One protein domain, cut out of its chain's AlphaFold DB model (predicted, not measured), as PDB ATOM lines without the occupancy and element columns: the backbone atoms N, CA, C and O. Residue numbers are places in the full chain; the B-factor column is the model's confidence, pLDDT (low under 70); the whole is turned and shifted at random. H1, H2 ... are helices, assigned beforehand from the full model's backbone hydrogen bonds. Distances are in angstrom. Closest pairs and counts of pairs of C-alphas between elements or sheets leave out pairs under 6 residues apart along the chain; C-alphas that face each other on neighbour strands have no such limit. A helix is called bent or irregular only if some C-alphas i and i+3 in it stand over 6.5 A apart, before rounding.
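What this domain is: This is residues 10 to 52 of the 77 residues of an uncharacterized protein of Saprospiraceae bacterium (UniProt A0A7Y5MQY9). One long helix, H2, makes most of the length of this domain, and the short helix H1 lies off its first end, so that the two make a corner rather than a side-by-side pair. The stretch before H1, residues 10 to 17, is an open arm with no named element that runs toward H1, and the last residues, 47 to 52, fold back toward H2 after its far end, where residues 44 to 50 stand free. The printed part has 43 residues with two named helices, H1 then H2, and no named strand; the class is all helix. The whole is loose, with a radius of gyration of the C-alphas of 12.0 A, and elongated, spanning 35 by 20 by 12 A.

How they stand to each other: H2, residues 30 to 46, is the longest helix. H1, residues 18 to 25, touches H2, and H2 touches H1 with residues 30 to 32 alone. The closest C-alphas of the two are those of Tyr 24 and His 32, 5.0 A apart. The helices run the same way at a steep tilt of 47 degrees. Their centres are 17.2 A apart. In both H1 and H2 every O i to N i+4 pair is within hydrogen-bond range.

Where its parts are: H2 has 17 residues and measures 24.3 A from C-alpha 30 at (181.900, 147.471, 129.763) to C-alpha 46 at (200.701, 132.150, 130.609). H1 has 8 residues and measures 10.8 A, beginning with C-alpha 18 at (185.311, 159.570, 127.441). Neither helix is bent or irregular.

The domain as a whole: The two C-alphas farthest apart, those of Arg 18 and Asp 49, are 35.4 A from each other. The C-alphas of Val 10 and Val 52, the first and last printed, are 13.0 A apart. The link from H1 to H2 is tight, with 4 residues. The printed part has no cut. Its mean pLDDT is 89.5, and no printed residue is under 70.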
ATOM      1  N   VAL A  10     200.017 143.186 122.601       85.69
ATOM      2  CA  VAL A  10     199.381 144.469 122.266       85.69
ATOM      3  C   VAL A  10     197.987 144.218 121.696       85.69
ATOM      4  O   VAL A  10     197.841 143.616 120.636       85.69
ATOM      5  N   ILE A  11     196.957 144.717 122.385       85.38
ATOM      6  CA  ILE A  11     195.551 144.559 121.986       85.38
ATOM      7  C   ILE A  11     194.933 145.933 121.710       85.38
ATOM      8  O   ILE A  11     194.973 146.840 122.543       85.38
ATOM      9  N   HIS A  12     194.316 146.086 120.538       88.12
ATOM     10  CA  HIS A  12     193.595 147.302 120.173       88.12
ATOM     11  C   HIS A  12     192.118 147.218 120.574       88.12
ATOM     12  O   HIS A  12     191.307 146.635 119.864       88.12
ATOM     13  N   LEU A  13     191.741 147.912 121.653       87.00
ATOM     14  CA  LEU A  13     190.348 148.013 122.133       87.00
ATOM     15  C   LEU A  13     189.457 148.959 121.293       87.00
ATOM     16  O   LEU A  13     188.329 149.285 121.670       87.00
ATOM     17  N   GLY A  14     189.972 149.452 120.166       90.06
ATOM     18  CA  GLY A  14     189.274 150.389 119.291       90.06
ATOM     19  C   GLY A  14     189.081 151.785 119.894       90.06
ATOM     20  O   GLY A  14     189.803 152.228 120.790       90.06
ATOM     21  N   LYS A  15     188.110 152.528 119.354       90.81
ATOM     22  CA  LYS A  15     187.741 153.850 119.876       90.81
ATOM     23  C   LYS A  15     186.831 153.673 121.085       90.81
ATOM     24  O   LYS A  15     185.755 153.105 120.952       90.81
ATOM     25  N   LYS A  16     187.231 154.236 122.223       91.81
ATOM     26  CA  LYS A  16     186.405 154.305 123.431       91.81
ATOM     27  C   LYS A  16     185.972 155.743 123.706       91.81
ATOM     28  O   LYS A  16     186.725 156.694 123.469       91.81
ATOM     29  N   SER A  17     184.748 155.907 124.190       93.44
ATOM     30  CA  SER A  17     184.214 157.199 124.613       93.44
ATOM     31  C   SER A  17     184.880 157.682 125.909       93.44
ATOM     32  O   SER A  17     185.411 156.902 126.701       93.44
ATOM     33  N   ARG A  18     184.807 158.992 126.178       92.81
ATOM     34  CA  ARG A  18     185.311 159.570 127.441       92.81
ATOM     35  C   ARG A  18     184.636 158.958 128.671       92.81
ATOM     36  O   ARG A  18     185.292 158.778 129.692       92.81
ATOM     37  N   LYS A  19     183.340 158.637 128.567       95.19
ATOM     38  CA  LYS A  19     182.563 158.020 129.648       95.19
ATOM     39  C   LYS A  19     183.068 156.611 129.956       95.19
ATOM     40  O   LYS A  19     183.290 156.304 131.119       95.19
ATOM     41  N   GLU A  20     183.327 155.798 128.932       94.44
ATOM     42  CA  GLU A  20     183.889 154.452 129.112       94.44
ATOM     43  C   GLU A  20     185.277 154.488 129.751       94.44
ATOM     44  O   GLU A  20     185.535 153.719 130.670       94.44
ATOM     45  N   ILE A  21     186.138 155.422 129.336       93.50
ATOM     46  CA  ILE A  21     187.467 155.593 129.944       93.50
ATOM     47  C   ILE A  21     187.343 156.012 131.417       93.50
ATOM     48  O   ILE A  21     188.090 155.522 132.261       93.50
ATOM     49  N   LYS A  22     186.400 156.907 131.748       95.56
ATOM     50  CA  LYS A  22     186.138 157.309 133.139       95.56
ATOM     51  C   LYS A  22     185.666 156.121 133.980       95.56
ATOM     52  O   LYS A  22     186.201 155.911 135.061       95.56
ATOM     53  N   HIS A  23     184.714 155.342 133.470       96.62
ATOM     54  CA  HIS A  23     184.209 154.146 134.148       96.62
ATOM     55  C   HIS A  23     185.314 153.096 134.338       96.62
ATOM     56  O   HIS A  23     185.464 152.565 135.433       96.62
ATOM     57  N   TYR A  24     186.156 152.881 133.322       94.06
ATOM     58  CA  TYR A  24     187.302 151.975 133.407       94.06
ATOM     59  C   TYR A  24     188.248 152.341 134.560       94.06
ATOM     60  O   TYR A  24     188.612 151.473 135.349       94.06
ATOM     61  N   LYS A  25     188.582 153.632 134.711       92.25
ATOM     62  CA  LYS A  25     189.413 154.133 135.824       92.25
ATOM     63  C   LYS A  25     188.786 153.917 137.205       92.25
ATOM     64  O   LYS A  25     189.508 153.884 138.190       92.25
ATOM     65  N   GLN A  26     187.463 153.803 137.270       95.69
ATOM     66  CA  GLN A  26     186.706 153.535 138.493       95.69
ATOM     67  C   GLN A  26     186.501 152.031 138.745       95.69
ATOM     68  O   GLN A  26     185.824 151.671 139.699       95.69
ATOM     69  N   GLY A  27     187.040 151.153 137.891       94.12
ATOM     70  CA  GLY A  27     186.858 149.704 138.017       94.12
ATOM     71  C   GLY A  27     185.477 149.206 137.582       94.12
ATOM     72  O   GLY A  27     185.077 148.112 137.959       94.12
ATOM     73  N   ILE A  28     184.727 149.995 136.804       95.12
ATOM     74  CA  ILE A  28     183.353 149.664 136.408       95.12
ATOM     75  C   ILE A  28     183.137 149.769 134.892       95.12
ATOM     76  O   ILE A  28     183.920 150.353 134.140       95.12
ATOM     77  N   GLY A  29     182.004 149.241 134.431       94.62
ATOM     78  CA  GLY A  29     181.529 149.391 133.057       94.62
ATOM     79  C   GLY A  29     182.135 148.408 132.051       94.62
ATOM     80  O   GLY A  29     183.022 147.615 132.353       94.62
ATOM     81  N   LYS A  30     181.627 148.469 130.814       92.12
ATOM     82  CA  LYS A  30     181.900 147.471 129.763       92.12
ATOM     83  C   LYS A  30     183.387 147.316 129.440       92.12
ATOM     84  O   LYS A  30     183.867 146.198 129.334       92.12
ATOM     85  N   MET A  31     184.117 148.428 129.341       91.94
ATOM     86  CA  MET A  31     185.557 148.409 129.063       91.94
ATOM     87  C   MET A  31     186.356 147.713 130.176       91.94
ATOM     88  O   MET A  31     187.330 147.033 129.881       91.94
ATOM     89  N   HIS A  32     185.954 147.855 131.444       93.75
ATOM     90  CA  HIS A  32     186.604 147.146 132.547       93.75
ATOM     91  C   HIS A  32     186.399 145.636 132.430       93.75
ATOM     92  O   HIS A  32     187.370 144.887 132.476       93.75
ATOM     93  N   MET A  33     185.157 145.206 132.188       93.56
ATOM     94  CA  MET A  33     184.826 143.789 131.997       93.56
ATOM     95  C   MET A  33     185.586 143.173 130.817       93.56
ATOM     96  O   MET A  33     186.116 142.073 130.933       93.56
ATOM     97  N   GLU A  34     185.688 143.902 129.704       91.75
ATOM     98  CA  GLU A  34     186.444 143.483 128.518       91.75
ATOM     99  C   GLU A  34     187.930 143.259 128.844       91.75
ATOM    100  O   GLU A  34     188.492 142.222 128.496       91.75
ATOM    101  N   VAL A  35     188.556 144.188 129.575       91.19
ATOM    102  CA  VAL A  35     189.963 144.058 129.994       91.19
ATOM    103  C   VAL A  35     190.154 142.895 130.970       91.19
ATOM    104  O   VAL A  35     191.112 142.143 130.819       91.19
ATOM    105  N   GLN A  36     189.251 142.705 131.935       92.50
ATOM    106  CA  GLN A  36     189.334 141.582 132.879       92.50
ATOM    107  C   GLN A  36     189.198 140.228 132.181       92.50
ATOM    108  O   GLN A  36     189.939 139.297 132.488       92.50
ATOM    109  N   HIS A  37     188.293 140.126 131.208       91.88
ATOM    110  CA  HIS A  37     188.123 138.910 130.424       91.88
ATOM    111  C   HIS A  37     189.383 138.577 129.612       91.88
ATOM    112  O   HIS A  37     189.855 137.443 129.642       91.88
ATOM    113  N   LEU A  38     189.981 139.576 128.953       89.56
ATOM    114  CA  LEU A  38     191.250 139.401 128.239       89.56
ATOM    115  C   LEU A  38     192.390 139.004 129.185       89.56
ATOM    116  O   LEU A  38     193.175 138.118 128.864       89.56
ATOM    117  N   LEU A  39     192.464 139.613 130.370       89.88
ATOM    118  CA  LEU A  39     193.453 139.245 131.382       89.88
ATOM    119  C   LEU A  39     193.281 137.807 131.859       89.88
ATOM    120  O   LEU A  39     194.279 137.107 132.004       89.88
ATOM    121  N   ALA A  40     192.048 137.354 132.079       89.38
ATOM    122  CA  ALA A  40     191.774 135.972 132.456       89.38
ATOM    123  C   ALA A  40     192.248 134.995 131.368       89.38
ATOM    124  O   ALA A  40     192.958 134.042 131.679       89.38
ATOM    125  N   GLN A  41     191.952 135.285 130.097       88.19
ATOM    126  CA  GLN A  41     192.403 134.474 128.959       88.19
ATOM    127  C   GLN A  41     193.934 134.419 128.846       88.19
ATOM    128  O   GLN A  41     194.510 133.348 128.641       88.19
ATOM    129  N   ILE A  42     194.614 135.554 129.026       86.06
ATOM    130  CA  ILE A  42     196.082 135.601 128.986       86.06
ATOM    131  C   ILE A  42     196.670 134.844 130.179       86.06
ATOM    132  O   ILE A  42     197.604 134.069 129.998       86.06
ATOM    133  N   LYS A  43     196.108 134.995 131.384       86.62
ATOM    134  CA  LYS A  43     196.554 134.254 132.576       86.62
ATOM    135  C   LYS A  43     196.436 132.745 132.382       86.62
ATOM    136  O   LYS A  43     197.374 132.021 132.700       86.62
ATOM    137  N   THR A  44     195.337 132.272 131.791       86.06
ATOM    138  CA  THR A  44     195.177 130.842 131.483       86.06
ATOM    139  C   THR A  44     196.203 130.327 130.473       86.06
ATOM    140  O   THR A  44     196.594 129.169 130.554       86.06
ATOM    141  N   GLN A  45     196.679 131.174 129.552       83.69
ATOM    142  CA  GLN A  45     197.715 130.808 128.580       83.69
ATOM    143  C   GLN A  45     199.137 130.911 129.154       83.69
ATOM    144  O   GLN A  45     200.013 130.143 128.768       83.69
ATOM    145  N   ALA A  46     199.380 131.867 130.054       81.06
ATOM    146  CA  ALA A  46     200.701 132.150 130.609       81.06
ATOM    147  C   ALA A  46     201.141 131.139 131.685       81.06
ATOM    148  O   ALA A  46     202.346 130.950 131.872       81.06
ATOM    149  N   GLY A  47     200.184 130.484 132.349       79.50
ATOM    150  CA  GLY A  47     200.419 129.561 133.460       79.50
ATOM    151  C   GLY A  47     200.327 130.243 134.836       79.50
ATOM    152  O   GLY A  47     200.412 131.470 134.923       79.50
ATOM    153  N   PRO A  48     200.134 129.465 135.918       78.19
ATOM    154  CA  PRO A  48     199.842 129.985 137.259       78.19
ATOM    155  C   PRO A  48     201.004 130.762 137.893       78.19
ATOM    156  O   PRO A  48     200.767 131.641 138.716       78.19
ATOM    157  N   ASP A  49     202.239 130.485 137.478       80.44
ATOM    158  CA  ASP A  49     203.446 131.062 138.085       80.44
ATOM    159  C   ASP A  49     203.799 132.453 137.538       80.44
ATOM    160  O   ASP A  49     204.783 133.063 137.959       80.44
ATOM    161  N   LYS A  50     203.027 132.963 136.568       79.25
ATOM    162  CA  LYS A  50     203.312 134.236 135.902       79.25
ATOM    163  C   LYS A  50     202.312 135.310 136.292       79.25
ATOM    164  O   LYS A  50     201.106 135.192 136.074       79.25
ATOM    165  N   GLU A  51     202.838 136.421 136.787       82.25
ATOM    166  CA  GLU A  51     202.042 137.612 137.038       82.25
ATOM    167  C   GLU A  51     201.799 138.371 135.725       82.25
ATOM    168  O   GLU A  51     202.725 138.725 134.996       82.25
ATOM    169  N   VAL A  52     200.526 138.609 135.399       83.50
ATOM    170  CA  VAL A  52     200.118 139.344 134.194       83.50
ATOM    171  C   VAL A  52     199.658 140.736 134.603       83.50
ATOM    172  O   VAL A  52     198.609 140.886 135.234       83.50
TER     173      VAL A  52